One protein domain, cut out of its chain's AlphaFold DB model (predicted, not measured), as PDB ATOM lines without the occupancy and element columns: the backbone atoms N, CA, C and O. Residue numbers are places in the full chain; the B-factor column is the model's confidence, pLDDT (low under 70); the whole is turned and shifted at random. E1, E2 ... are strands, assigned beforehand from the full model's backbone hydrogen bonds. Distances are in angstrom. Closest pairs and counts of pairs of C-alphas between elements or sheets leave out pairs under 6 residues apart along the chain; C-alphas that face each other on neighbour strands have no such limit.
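AT A GLANCE: This is residues 52 to 152 of the 623 residues of an uncharacterized protein of Candidatus Woesearchaeota archaeon (UniProt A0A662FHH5). Two antiparallel sheets lie face to face as a sandwich: a long, twisted sheet of five strands, E3 - E4 - E5 - E6 - E9, and a smaller one of four short strands, E2 - E1 - E7 - E8, over part of one of its faces. The larger sheet runs on past the smaller one at the end where the turn between E5 and E6, residues 107 to 110, lies. The printed part has 101 residues, with nine named strands, E1 to E9 in order along the chain, and no named helix; the class is all strand. The whole is compact, with a radius of gyration of the C-alphas of 13.7 A, and elongated in outline, spanning 41 by 24 by 23 A.

IN THESE COORDINATES: In the larger sheet, E6 is the longest strand, residues 111 to 121, 29.7 A from C-alpha 111 at (232.381, 107.136, 240.891) to C-alpha 121 at (261.094, 102.542, 247.145). E5 is residues 98 to 106, 25.9 A; E4 is residues 80 to 87, 22.4 A; E3 is residues 69 to 76, 20.1 A. E9, residues 145 to 151, measures 20.5 A and ends with C-alpha 151 at (231.819, 103.064, 241.953). In the smaller sheet, E1 is residues 52 to 55, beginning with C-alpha 52 at (248.515, 97.008, 251.783), E2 is residues 60 to 63, E7 is residues 127 to 131 and E8 is residues 134 to 138.

HOW THE PARTS SIT: E3, E4, E5 and E6 form a meander, each strand the antiparallel neighbour of the one before. Between E5 and E6, N 103 and O 115 are within hydrogen-bond range at 2.8 A. E4 and E5 have N 85 and O 100 at 2.9 A, and E3 and E4 have N 72 and O 84 at 2.8 A. E9, an edge strand like E3, is antiparallel to E6 at 153 degrees, with N 116 and O 146 at 2.8 A. In the other sheet E1 and E7 are inner strands, with N 54 and O 128 at 2.9 A. The hairpin E1 and E2 has N 53 and O 62 at 2.8 A, and the hairpin E7 and E8 has N 136 and O 129 at 2.7 A. The sheets' facing parts are 10.4 A centre to centre, their best planes 19 degrees apart. The closest C-alphas of E8 and E9 are those of Leu 136 and Lys 146, 7.7 A apart.

THE WHOLE: The two C-alphas farthest apart, those of Asn 92 and Ser 109, are 42.8 A apart. The printed part has no cut, and no link is long. The chain changes sheet at the links E2 to E3, E6 to E7 and E8 to E9. The mean pLDDT of the printed part is 91.9, and no printed residue is under 70.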
ATOM      1  N   ARG A  52     247.808  98.106 251.142       93.50
ATOM      2  CA  ARG A  52     248.515  97.008 251.783       93.50
ATOM      3  C   ARG A  52     249.672  96.568 250.915       93.50
ATOM      4  O   ARG A  52     249.633  96.719 249.689       93.50
ATOM      5  N   ILE A  53     250.665  95.993 251.564       94.69
ATOM      6  CA  ILE A  53     251.849  95.474 250.909       94.69
ATOM      7  C   ILE A  53     252.094  94.026 251.299       94.69
ATOM      8  O   ILE A  53     251.807  93.629 252.426       94.69
ATOM      9  N   TYR A  54     252.615  93.248 250.359       95.06
ATOM     10  CA  TYR A  54     253.064  91.881 250.586       95.06
ATOM     11  C   TYR A  54     254.565  91.793 250.341       95.06
ATOM     12  O   TYR A  54     255.035  92.114 249.248       95.06
ATOM     13  N   ILE A  55     255.307  91.361 251.354       94.62
ATOM     14  CA  ILE A  55     256.759  91.197 251.297       94.62
ATOM     15  C   ILE A  55     257.032  89.748 250.899       94.62
ATOM     16  O   ILE A  55     256.747  88.821 251.658       94.62
ATOM     17  N   ARG A  56     257.560  89.519 249.691       94.81
ATOM     18  CA  ARG A  56     257.696  88.155 249.145       94.81
ATOM     19  C   ARG A  56     258.677  87.286 249.919       94.81
ATOM     20  O   ARG A  56     258.469  86.081 250.024       94.81
ATOM     21  N   GLU A  57     259.746  87.888 250.414       93.44
ATOM     22  CA  GLU A  57     260.856  87.213 251.075       93.44
ATOM     23  C   GLU A  57     260.452  86.666 252.449       93.44
ATOM     24  O   GLU A  57     260.886  85.573 252.816       93.44
ATOM     25  N   THR A  58     259.592  87.382 253.180       90.44
ATOM     26  CA  THR A  58     259.047  86.942 254.477       90.44
ATOM     27  C   THR A  58     257.670  86.291 254.359       90.44
ATOM     28  O   THR A  58     257.241  85.608 255.284       90.44
ATOM     29  N   ALA A  59     257.004  86.442 253.211       92.38
ATOM     30  CA  ALA A  59     255.622  86.034 252.979       92.38
ATOM     31  C   ALA A  59     254.621  86.693 253.949       92.38
ATOM     32  O   ALA A  59     253.659  86.063 254.393       92.38
ATOM     33  N   GLU A  60     254.843  87.971 254.265       90.88
ATOM     34  CA  GLU A  60     254.040  88.732 255.227       90.88
ATOM     35  C   GLU A  60     253.266  89.873 254.563       90.88
ATOM     36  O   GLU A  60     253.765  90.552 253.662       90.88
ATOM     37  N   TRP A  61     252.049  90.114 255.055       91.69
ATOM     38  CA  TRP A  61     251.260  91.294 254.716       91.69
ATOM     39  C   TRP A  61     251.464  92.399 255.749       91.69
ATOM     40  O   TRP A  61     251.342  92.157 256.950       91.69
ATOM     41  N   ARG A  62     251.674  93.631 255.278       91.00
ATOM     42  CA  ARG A  62     251.561  94.854 256.084       91.00
ATOM     43  C   ARG A  62     250.384  95.676 255.576       91.00
ATOM     44  O   ARG A  62     250.227  95.864 254.369       91.00
ATOM     45  N   LEU A  63     249.531  96.137 256.484       90.88
ATOM     46  CA  LEU A  63     248.253  96.767 256.149       90.88
ATOM     47  C   LEU A  63     248.250  98.231 256.598       90.88
ATOM     48  O   LEU A  63     248.792  98.553 257.657       90.88
ATOM     49  N   ALA A  64     247.589  99.108 255.843       89.38
ATOM     50  CA  ALA A  64     247.178 100.401 256.383       89.38
ATOM     51  C   ALA A  64     246.297 100.181 257.629       89.38
ATOM     52  O   ALA A  64     245.508  99.236 257.664       89.38
ATOM     53  N   GLY A  65     246.452 101.026 258.655       81.06
ATOM     54  CA  GLY A  65     245.736 100.892 259.931       81.06
ATOM     55  C   GLY A  65     246.312  99.856 260.907       81.06
ATOM     56  O   GLY A  65     245.639  99.420 261.847       81.06
ATOM     57  N   THR A  66     247.565  99.463 260.674       83.69
ATOM     58  CA  THR A  66     248.416  98.710 261.608       83.69
ATOM     59  C   THR A  66     249.679  99.514 261.894       83.69
ATOM     60  O   THR A  66     249.970 100.478 261.186       83.69
ATOM     61  N   GLU A  67     250.442  99.115 262.904       83.31
ATOM     62  CA  GLU A  67     251.717  99.726 263.285       83.31
ATOM     63  C   GLU A  67     252.729  99.819 262.131       83.31
ATOM     64  O   GLU A  67     253.616 100.654 262.163       83.31
ATOM     65  N   TYR A  68     252.573  99.027 261.071       89.75
ATOM     66  CA  TYR A  68     253.469  99.017 259.912       89.75
ATOM     67  C   TYR A  68     253.175 100.100 258.870       89.75
ATOM     68  O   TYR A  68     253.784 100.107 257.796       89.75
ATOM     69  N   CYS A  69     252.205 100.980 259.120       90.25
ATOM     70  CA  CYS A  69     251.834 102.018 258.175       90.25
ATOM     71  C   CYS A  69     251.409 103.311 258.870       90.25
ATOM     72  O   CYS A  69     250.475 103.319 259.670       90.25
ATOM     73  N   ILE A  70     252.039 104.421 258.483       89.56
ATOM     74  CA  ILE A  70     251.640 105.763 258.903       89.56
ATOM     75  C   ILE A  70     250.973 106.483 257.724       89.56
ATOM     76  O   ILE A  70     251.641 106.762 256.717       89.56
ATOM     77  N   PRO A  71     249.676 106.825 257.828       88.25
ATOM     78  CA  PRO A  71     249.054 107.769 256.915       88.25
ATOM     79  C   PRO A  71     249.474 109.210 257.261       88.25
ATOM     80  O   PRO A  71     249.489 109.614 258.420       88.25
ATOM     81  N   GLU A  72     249.786 110.011 256.246       87.69
ATOM     82  CA  GLU A  72     250.132 111.432 256.369       87.69
ATOM     83  C   GLU A  72     249.192 112.275 255.500       87.69
ATOM     84  O   GLU A  72     249.119 112.084 254.283       87.69
ATOM     85  N   LEU A  73     248.490 113.232 256.109       84.75
ATOM     86  CA  LEU A  73     247.691 114.217 255.383       84.75
ATOM     87  C   LEU A  73     248.601 115.307 254.800       84.75
ATOM     88  O   LEU A  73     249.385 115.912 255.526       84.75
ATOM     89  N   ILE A  74     248.468 115.593 253.504       87.19
ATOM     90  CA  ILE A  74     249.120 116.748 252.865       87.19
ATOM     91  C   ILE A  74     248.128 117.904 252.757       87.19
ATOM     92  O   ILE A  74     248.437 119.031 253.136       87.19
ATOM     93  N   THR A  75     246.947 117.648 252.194       83.31
ATOM     94  CA  THR A  75     245.907 118.668 252.039       83.31
ATOM     95  C   THR A  75     244.538 118.032 251.826       83.31
ATOM     96  O   THR A  75     244.426 116.919 251.308       83.31
ATOM     97  N   ILE A  76     243.495 118.762 252.201       81.19
ATOM     98  CA  ILE A  76     242.100 118.446 251.919       81.19
ATOM     99  C   ILE A  76     241.436 119.677 251.303       81.19
ATOM    100  O   ILE A  76     241.680 120.808 251.718       81.19
ATOM    101  N   THR A  77     240.610 119.447 250.291       79.00
ATOM    102  CA  THR A  77     239.720 120.440 249.696       79.00
ATOM    103  C   THR A  77     238.312 119.862 249.616       79.00
ATOM    104  O   THR A  77     238.089 118.679 249.866       79.00
ATOM    105  N   SER A  78     237.366 120.685 249.175       76.12
ATOM    106  CA  SER A  78     235.977 120.291 248.938       76.12
ATOM    107  C   SER A  78     235.805 119.145 247.923       76.12
ATOM    108  O   SER A  78     234.786 118.463 247.888       76.12
ATOM    109  N   THR A  79     236.812 118.897 247.084       82.00
ATOM    110  CA  THR A  79     236.741 117.915 245.990       82.00
ATOM    111  C   THR A  79     237.806 116.833 246.066       82.00
ATOM    112  O   THR A  79     237.705 115.847 245.334       82.00
ATOM    113  N   LYS A  80     238.840 116.989 246.906       88.75
ATOM    114  CA  LYS A  80     239.899 115.984 247.011       88.75
ATOM    115  C   LYS A  80     240.567 115.909 248.375       88.75
ATOM    116  O   LYS A  80     240.728 116.906 249.071       88.75
ATOM    117  N   ILE A  81     241.082 114.723 248.671       89.38
ATOM    118  CA  ILE A  81     242.017 114.444 249.759       89.38
ATOM    119  C   ILE A  81     243.355 114.056 249.136       89.38
ATOM    120  O   ILE A  81     243.409 113.250 248.205       89.38
ATOM    121  N   VAL A  82     244.443 114.617 249.653       92.62
ATOM    122  CA  VAL A  82     245.810 114.307 249.230       92.62
ATOM    123  C   VAL A  82     246.629 113.912 250.441       92.62
ATOM    124  O   VAL A  82     246.639 114.613 251.456       92.62
ATOM    125  N   GLY A  83     247.368 112.820 250.314       94.50
ATOM    126  CA  GLY A  83     248.204 112.335 251.396       94.50
ATOM    127  C   GLY A  83     249.237 111.321 250.945       94.50
ATOM    128  O   GLY A  83     249.453 111.096 249.749       94.50
ATOM    129  N   ARG A  84     249.874 110.705 251.937       95.69
ATOM    130  CA  ARG A  84     250.805 109.595 251.758       95.69
ATOM    131  C   ARG A  84     250.464 108.437 252.680       95.69
ATOM    132  O   ARG A  84     249.977 108.652 253.783       95.69
ATOM    133  N   TYR A  85     250.794 107.231 252.241       95.38
ATOM    134  CA  TYR A  85     250.966 106.069 253.105       95.38
ATOM    135  C   TYR A  85     252.448 105.719 253.144       95.38
ATOM    136  O   TYR A  85     253.057 105.502 252.092       95.38
ATOM    137  N   LYS A  86     253.023 105.699 254.345       94.75
ATOM    138  CA  LYS A  86     254.426 105.357 254.595       94.75
ATOM    139  C   LYS A  86     254.463 103.991 255.268       94.75
ATOM    140  O   LYS A  86     253.923 103.851 256.361       94.75
ATOM    141  N   PHE A  87     255.015 102.993 254.593       94.00
ATOM    142  CA  PHE A  87     255.092 101.624 255.097       94.00
ATOM    143  C   PHE A  87     256.482 101.315 255.650       94.00
ATOM    144  O   PHE A  87     257.485 101.787 255.112       94.00
ATOM    145  N   GLU A  88     256.490 100.490 256.690       91.00
ATOM    146  CA  GLU A  88     257.666  99.894 257.320       91.00
ATOM    147  C   GLU A  88     257.645  98.374 257.092       91.00
ATOM    148  O   GLU A  88     256.616  97.710 257.270       91.00
ATOM    149  N   GLU A  89     258.781  97.813 256.697       87.38
ATOM    150  CA  GLU A  89     258.959  96.373 256.519       87.38
ATOM    151  C   GLU A  89     259.655  95.705 257.697       87.38
ATOM    152  O   GLU A  89     259.382  94.525 257.962       87.38
ATOM    153  N   GLY A  90     260.557  96.435 258.358       78.81
ATOM    154  CA  GLY A  90     261.436  95.932 259.404       78.81
ATOM    155  C   GLY A  90     261.186  96.556 260.776       78.81
ATOM    156  O   GLY A  90     260.145  97.135 261.059       78.81
ATOM    157  N   ASP A  91     262.174  96.403 261.657       76.12
ATOM    158  CA  ASP A  91     262.092  96.856 263.051       76.12
ATOM    159  C   ASP A  91     262.833  98.189 263.283       76.12
ATOM    160  O   ASP A  91     263.186  98.514 264.420       76.12
ATOM    161  N   ASN A  92     263.160  98.935 262.218       81.31
ATOM    162  CA  ASN A  92     263.864 100.217 262.349       81.31
ATOM    163  C   ASN A  92     262.891 101.385 262.628       81.31
ATOM    164  O   ASN A  92     263.312 102.385 263.216       81.31
ATOM    165  N   TRP A  93     261.608 101.202 262.278       84.81
ATOM    166  CA  TRP A  93     260.486 102.121 262.497       84.81
ATOM    167  C   TRP A  93     260.721 103.536 261.947       84.81
ATOM    168  O   TRP A  93     260.274 104.524 262.538       84.81
ATOM    169  N   ASP A  94     261.439 103.649 260.828       85.56
ATOM    170  CA  ASP A  94     261.730 104.912 260.153       85.56
ATOM    171  C   ASP A  94     260.732 105.237 259.025       85.56
ATOM    172  O   ASP A  94     260.697 106.379 258.547       85.56
ATOM    173  N   TYR A  95     259.896 104.258 258.647       88.38
ATOM    174  CA  TYR A  95     258.830 104.352 257.647       88.38
ATOM    175  C   TYR A  95     259.317 104.895 256.294       88.38
ATOM    176  O   TYR A  95     258.609 105.639 255.601       88.38
ATOM    177  N   ASN A  96     260.550 104.548 255.912       87.38
ATOM    178  CA  ASN A  96     261.172 104.963 254.656       87.38
ATOM    179  C   ASN A  96     261.210 103.877 253.577       87.38
ATOM    180  O   ASN A  96     261.661 104.180 252.464       87.38
ATOM    181  N   ASP A  97     260.748 102.663 253.874       90.69
ATOM    182  CA  ASP A  97     260.846 101.516 252.967       90.69
ATOM    183  C   ASP A  97     259.971 101.682 251.724       90.69
ATOM    184  O   ASP A  97     260.415 101.424 250.600       90.69
ATOM    185  N   LEU A  98     258.748 102.184 251.894       95.38
ATOM    186  CA  LEU A  98     257.848 102.480 250.785       95.38
ATOM    187  C   LEU A  98     256.965 103.685 251.113       95.38
ATOM    188  O   LEU A  98     256.273 103.709 252.128       95.38
ATOM    189  N   ILE A  99     256.928 104.658 250.200       96.88
ATOM    190  CA  ILE A  99     256.031 105.814 250.298       96.88
ATOM    191  C   ILE A  99     255.113 105.840 249.081       96.88
ATOM    192  O   ILE A  99     255.568 105.947 247.939       96.88
ATOM    193  N   ILE A 100     253.807 105.784 249.331       97.19
ATOM    194  CA  ILE A 100     252.762 105.888 248.313       97.19
ATOM    195  C   ILE A 100     252.080 107.240 248.469       97.19
ATOM    196  O   ILE A 100     251.392 107.478 249.457       97.19
ATOM    197  N   TYR A 101     252.237 108.110 247.479       97.88
ATOM    198  CA  TYR A 101     251.446 109.330 247.355       97.88
ATOM    199  C   TYR A 101     250.084 109.007 246.742       97.88
ATOM    200  O   TYR A 101     250.002 108.190 245.816       97.88
ATOM    201  N   PHE A 102     249.030 109.682 247.198       97.06
ATOM    202  CA  PHE A 102     247.705 109.560 246.604       97.06
ATOM    203  C   PHE A 102     246.962 110.894 246.492       97.06
ATOM    204  O   PHE A 102     247.110 111.786 247.326       97.06
ATOM    205  N   GLU A 103     246.094 110.978 245.483       96.69
ATOM    206  CA  GLU A 103     245.001 111.947 245.402       96.69
ATOM    207  C   GLU A 103     243.688 111.185 245.239       96.69
ATOM    208  O   GLU A 103     243.538 110.389 244.308       96.69
ATOM    209  N   TYR A 104     242.751 111.428 246.147       94.25
ATOM    210  CA  TYR A 104     241.444 110.793 246.181       94.25
ATOM    211  C   TYR A 104     240.358 111.847 246.008       94.25
ATOM    212  O   TYR A 104     240.278 112.784 246.798       94.25
ATOM    213  N   SER A 105     239.557 111.724 244.957       92.81
ATOM    214  CA  SER A 105     238.536 112.702 244.576       92.81
ATOM    215  C   SER A 105     237.328 111.998 243.974       92.81
ATOM    216  O   SER A 105     237.445 110.858 243.526       92.81
ATOM    217  N   SER A 106     236.186 112.672 243.885       90.06
ATOM    218  CA  SER A 106     235.093 112.174 243.037       90.06
ATOM    219  C   SER A 106     235.385 112.447 241.562       90.06
ATOM    220  O   SER A 106     236.002 113.459 241.220       90.06
ATOM    221  N   ASP A 107     234.981 111.522 240.694       92.56
ATOM    222  CA  ASP A 107     234.906 111.740 239.243       92.56
ATOM    223  C   ASP A 107     233.516 112.271 238.869       92.56
ATOM    224  O   ASP A 107     233.392 113.263 238.152       92.56
ATOM    225  N   ASP A 108     232.477 111.664 239.449       90.81
ATOM    226  CA  ASP A 108     231.077 112.066 239.355       90.81
ATOM    227  C   ASP A 108     230.293 111.648 240.624       90.81
ATOM    228  O   ASP A 108     230.880 111.363 241.668       90.81
ATOM    229  N   SER A 109     228.958 111.655 240.555       87.81
ATOM    230  CA  SER A 109     228.071 111.361 241.686       87.81
ATOM    231  C   SER A 109     228.021 109.903 242.136       87.81
ATOM    232  O   SER A 109     227.375 109.619 243.140       87.81
ATOM    233  N   ASP A 110     228.621 108.966 241.409       91.94
ATOM    234  CA  ASP A 110     228.674 107.560 241.818       91.94
ATOM    235  C   ASP A 110     230.084 106.972 241.765       91.94
ATOM    236  O   ASP A 110     230.318 105.929 242.373       91.94
ATOM    237  N   THR A 111     231.043 107.657 241.146       94.25
ATOM    238  CA  THR A 111     232.381 107.136 240.891       94.25
ATOM    239  C   THR A 111     233.458 107.938 241.613       94.25
ATOM    240  O   THR A 111     233.605 109.149 241.445       94.25
ATOM    241  N   MET A 112     234.293 107.227 242.374       94.38
ATOM    242  CA  MET A 112     235.508 107.775 242.972       94.38
ATOM    243  C   MET A 112     236.718 107.550 242.069       94.38
ATOM    244  O   MET A 112     236.868 106.494 241.449       94.38
ATOM    245  N   LYS A 113     237.630 108.521 242.068       96.44
ATOM    246  CA  LYS A 113     238.910 108.509 241.366       96.44
ATOM    247  C   LYS A 113     240.063 108.505 242.365       96.44
ATOM    248  O   LYS A 113     240.129 109.328 243.274       96.44
ATOM    249  N   LEU A 114     241.010 107.600 242.148       97.12
ATOM    250  CA  LEU A 114     242.231 107.481 242.935       97.12
ATOM    251  C   LEU A 114     243.446 107.577 242.011       97.12
ATOM    252  O   LEU A 114     243.715 106.662 241.233       97.12
ATOM    253  N   TYR A 115     244.185 108.678 242.104       98.06
ATOM    254  CA  TYR A 115     245.531 108.787 241.547       98.06
ATOM    255  C   TYR A 115     246.537 108.330 242.598       98.06
ATOM    256  O   TYR A 115     246.482 108.777 243.739       98.06
ATOM    257  N   VAL A 116     247.466 107.461 242.220       98.06
ATOM    258  CA  VAL A 116     248.511 106.935 243.105       98.06
ATOM    259  C   VAL A 116     249.861 107.009 242.433       98.06
ATOM    260  O   VAL A 116     249.973 106.781 241.229       98.06
ATOM    261  N   LYS A 117     250.898 107.279 243.219       98.44
ATOM    262  CA  LYS A 117     252.287 107.277 242.770       98.44
ATOM    263  C   LYS A 117     253.160 106.597 243.816       98.44
ATOM    264  O   LYS A 117     253.080 106.943 244.993       98.44
ATOM    265  N   MET A 118     254.023 105.682 243.382       98.31
ATOM    266  CA  MET A 118     255.113 105.204 244.231       98.31
ATOM    267  C   MET A 118     256.149 106.329 244.324       98.31
ATOM    268  O   MET A 118     256.890 106.586 243.379       98.31
ATOM    269  N   GLU A 119     256.129 107.081 245.420       97.38
ATOM    270  CA  GLU A 119     257.002 108.241 245.613       97.38
ATOM    271  C   GLU A 119     258.424 107.814 245.983       97.38
ATOM    272  O   GLU A 119     259.374 108.464 245.555       97.38
ATOM    273  N   LYS A 120     258.556 106.712 246.729       96.19
ATOM    274  CA  LYS A 120     259.836 106.161 247.183       96.19
ATOM    275  C   LYS A 120     259.772 104.641 247.293       96.19
ATOM    276  O   LYS A 120     258.769 104.128 247.795       96.19
ATOM    277  N   TYR A 121     260.848 103.964 246.895       95.19
ATOM    278  CA  TYR A 121     261.094 102.542 247.145       95.19
ATOM    279  C   TYR A 121     262.490 102.355 247.762       95.19
ATOM    280  O   TYR A 121     263.500 102.294 247.061       95.19
ATOM    281  N   GLY A 122     262.545 102.298 249.092       89.81
ATOM    282  CA  GLY A 122     263.763 102.076 249.878       89.81
ATOM    283  C   GLY A 122     264.026 100.611 250.240       89.81
ATOM    284  O   GLY A 122     265.100 100.300 250.750       89.81
ATOM    285  N   SER A 123     263.072  99.723 249.964       85.31
ATOM    286  CA  SER A 123     263.119  98.323 250.375       85.31
ATOM    287  C   SER A 123     264.217  97.493 249.710       85.31
ATOM    288  O   SER A 123     264.474  97.594 248.506       85.31
ATOM    289  N   ALA A 124     264.824  96.605 250.501       85.81
ATOM    290  CA  ALA A 124     265.709  95.549 250.011       85.81
ATOM    291  C   ALA A 124     264.952  94.288 249.539       85.81
ATOM    292  O   ALA A 124     265.547  93.435 248.876       85.81
ATOM    293  N   ASN A 125     263.671  94.170 249.884       90.12
ATOM    294  CA  ASN A 125     262.796  93.059 249.535       90.12
ATOM    295  C   ASN A 125     262.027  93.348 248.238       90.12
ATOM    296  O   ASN A 125     262.041  94.460 247.703       90.12
ATOM    297  N   THR A 126     261.330  92.341 247.718       94.25
ATOM    298  CA  THR A 126     260.374  92.477 246.622       94.25
ATOM    299  C   THR A 126     258.978  92.678 247.198       94.25
ATOM    300  O   THR A 126     258.329  91.723 247.631       94.25
ATOM    301  N   ILE A 127     258.490  93.917 247.146       95.00
ATOM    302  CA  ILE A 127     257.155  94.267 247.632       95.00
ATOM    303  C   ILE A 127     256.118  94.155 246.518       95.00
ATOM    304  O   ILE A 127     256.301  94.693 245.425       95.00
ATOM    305  N   GLU A 128     254.975  93.548 246.810       96.75
ATOM    306  CA  GLU A 128     253.756  93.755 246.033       96.75
ATOM    307  C   GLU A 128     252.887  94.817 246.697       96.75
ATOM    308  O   GLU A 128     252.570  94.710 247.878       96.75
ATOM    309  N   VAL A 129     252.465  95.823 245.939       96.62
ATOM    310  CA  VAL A 129     251.635  96.923 246.445       96.62
ATOM    311  C   VAL A 129     250.211  96.751 245.949       96.62
ATOM    312  O   VAL A 129     249.995  96.564 244.752       96.62
ATOM    313  N   TRP A 130     249.233  96.854 246.846       95.81
ATOM    314  CA  TRP A 130     247.822  96.611 246.556       95.81
ATOM    315  C   TRP A 130     246.918  97.705 247.134       95.81
ATOM    316  O   TRP A 130     247.226  98.309 248.158       95.81
ATOM    317  N   ILE A 131     245.756  97.898 246.503       93.62
ATOM    318  CA  ILE A 131     244.621  98.667 247.032       93.62
ATOM    319  C   ILE A 131     243.368  97.790 246.981       93.62
ATOM    320  O   ILE A 131     242.852  97.449 245.910       93.62
ATOM    321  N   GLY A 132     242.892  97.353 248.147       88.12
ATOM    322  CA  GLY A 132     241.861  96.314 248.224       88.12
ATOM    323  C   GLY A 132     242.279  95.065 247.433       88.12
ATOM    324  O   GLY A 132     243.360  94.522 247.651       88.12
ATOM    325  N   PHE A 133     241.449  94.631 246.482       88.19
ATOM    326  CA  PHE A 133     241.710  93.458 245.630       88.19
ATOM    327  C   PHE A 133     242.544  93.750 244.370       88.19
ATOM    328  O   PHE A 133     242.794  92.836 243.587       88.19
ATOM    329  N   THR A 134     242.988  94.992 244.162       93.38
ATOM    330  CA  THR A 134     243.718  95.395 242.953       93.38
ATOM    331  C   THR A 134     245.215  95.500 243.230       93.38
ATOM    332  O   THR A 134     245.631  96.313 244.056       93.38
ATOM    333  N   GLN A 135     246.029  94.714 242.518       95.94
ATOM    334  CA  GLN A 135     247.488  94.834 242.559       95.94
ATOM    335  C   GLN A 135     247.935  96.045 241.739       95.94
ATOM    336  O   GLN A 135     247.602  96.173 240.558       95.94
ATOM    337  N   LEU A 136     248.712  96.923 242.360       97.25
ATOM    338  CA  LEU A 136     249.291  98.099 241.729       97.25
ATOM    339  C   LEU A 136     250.665  97.782 241.154       97.25
ATOM    340  O   LEU A 136     250.857  97.953 239.955       97.25
ATOM    341  N   TRP A 137     251.596  97.277 241.958       97.69
ATOM    342  CA  TRP A 137     252.996  97.101 241.550       97.69
ATOM    343  C   TRP A 137     253.618  95.837 242.145       97.69
ATOM    344  O   TRP A 137     253.094  95.297 243.120       97.69
ATOM    345  N   VAL A 138     254.725  95.378 241.549       97.06
ATOM    346  CA  VAL A 138     255.598  94.320 242.088       97.06
ATOM    347  C   VAL A 138     257.050  94.753 241.922       97.06
ATOM    348  O   VAL A 138     257.533  94.861 240.797       97.06
ATOM    349  N   GLY A 139     257.754  94.942 243.033       94.81
ATOM    350  CA  GLY A 139     259.126  95.441 243.063       94.81
ATOM    351  C   GLY A 139     259.209  96.961 242.915       94.81
ATOM    352  O   GLY A 139     258.246  97.685 243.173       94.81
ATOM    353  N   ASN A 140     260.380  97.445 242.501       96.31
ATOM    354  CA  ASN A 140     260.661  98.875 242.410       96.31
ATOM    355  C   ASN A 140     259.996  99.512 241.178       96.31
ATOM    356  O   ASN A 140     260.371  99.235 240.038       96.31
ATOM    357  N   HIS A 141     259.054 100.411 241.443       97.25
ATOM    358  CA  HIS A 141     258.379 101.264 240.470       97.25
ATOM    359  C   HIS A 141     258.430 102.740 240.897       97.25
ATOM    360  O   HIS A 141     257.494 103.500 240.645       97.25
ATOM    361  N   GLU A 142     259.500 103.152 241.585       97.31
ATOM    362  CA  GLU A 142     259.655 104.524 242.067       97.31
ATOM    363  C   GLU A 142     259.468 105.533 240.923       97.31
ATOM    364  O   GLU A 142     260.060 105.429 239.847       97.31
ATOM    365  N   GLY A 143     258.595 106.513 241.151       96.88
ATOM    366  CA  GLY A 143     258.208 107.523 240.175       96.88
ATOM    367  C   GLY A 143     257.012 107.151 239.292       96.88
ATOM    368  O   GLY A 143     256.401 108.066 238.733       96.88
ATOM    369  N   GLU A 144     256.634 105.872 239.189       98.12
ATOM    370  CA  GLU A 144     255.473 105.429 238.408       98.12
ATOM    371  C   GLU A 144     254.155 105.812 239.096       98.12
ATOM    372  O   GLU A 144     254.033 105.783 240.325       98.12
ATOM    373  N   SER A 145     253.146 106.152 238.292       98.19
ATOM    374  CA  SER A 145     251.801 106.460 238.766       98.19
ATOM    375  C   SER A 145     250.709 105.701 238.018       98.19
ATOM    376  O   SER A 145     250.879 105.269 236.876       98.19
ATOM    377  N   LYS A 146     249.568 105.530 238.689       98.31
ATOM    378  CA  LYS A 146     248.351 104.909 238.159       98.31
ATOM    379  C   LYS A 146     247.131 105.724 238.568       98.31
ATOM    380  O   LYS A 146     247.129 106.360 239.617       98.31
ATOM    381  N   THR A 147     246.080 105.650 237.757       98.12
ATOM    382  CA  THR A 147     244.764 106.209 238.078       98.12
ATOM    383  C   THR A 147     243.737 105.090 238.041       98.12
ATOM    384  O   THR A 147     243.698 104.315 237.086       98.12
ATOM    385  N   LEU A 148     242.917 105.006 239.080       97.62
ATOM    386  CA  LEU A 148     241.874 104.004 239.250       97.62
ATOM    387  C   LEU A 148     240.531 104.693 239.438       97.62
ATOM    388  O   LEU A 148     240.463 105.777 240.016       97.62
ATOM    389  N   TYR A 149     239.482 104.015 238.994       96.62
ATOM    390  CA  TYR A 149     238.098 104.445 239.125       96.62
ATOM    391  C   TYR A 149     237.304 103.328 239.777       96.62
ATOM    392  O   TYR A 149     237.533 102.151 239.470       96.62
ATOM    393  N   LYS A 150     236.413 103.686 240.697       95.19
ATOM    394  CA  LYS A 150     235.559 102.714 241.366       95.19
ATOM    395  C   LYS A 150     234.264 103.342 241.858       95.19
ATOM    396  O   LYS A 150     234.299 104.300 242.632       95.19
ATOM    397  N   ASP A 151     233.155 102.723 241.478       94.44
ATOM    398  CA  ASP A 151     231.819 103.064 241.953       94.44
ATOM    399  C   ASP A 151     231.787 103.002 243.485       94.44
ATOM    400  O   ASP A 151     232.134 101.979 244.093       94.44
ATOM    401  N   TYR A 152     231.408 104.114 244.108       92.00
ATOM    402  CA  TYR A 152     231.361 104.319 245.553       92.00
ATOM    403  C   TYR A 152     232.677 103.978 246.270       92.00
ATOM    404  O   TYR A 152     232.687 103.600 247.445       92.00
TER     405      TYR A 152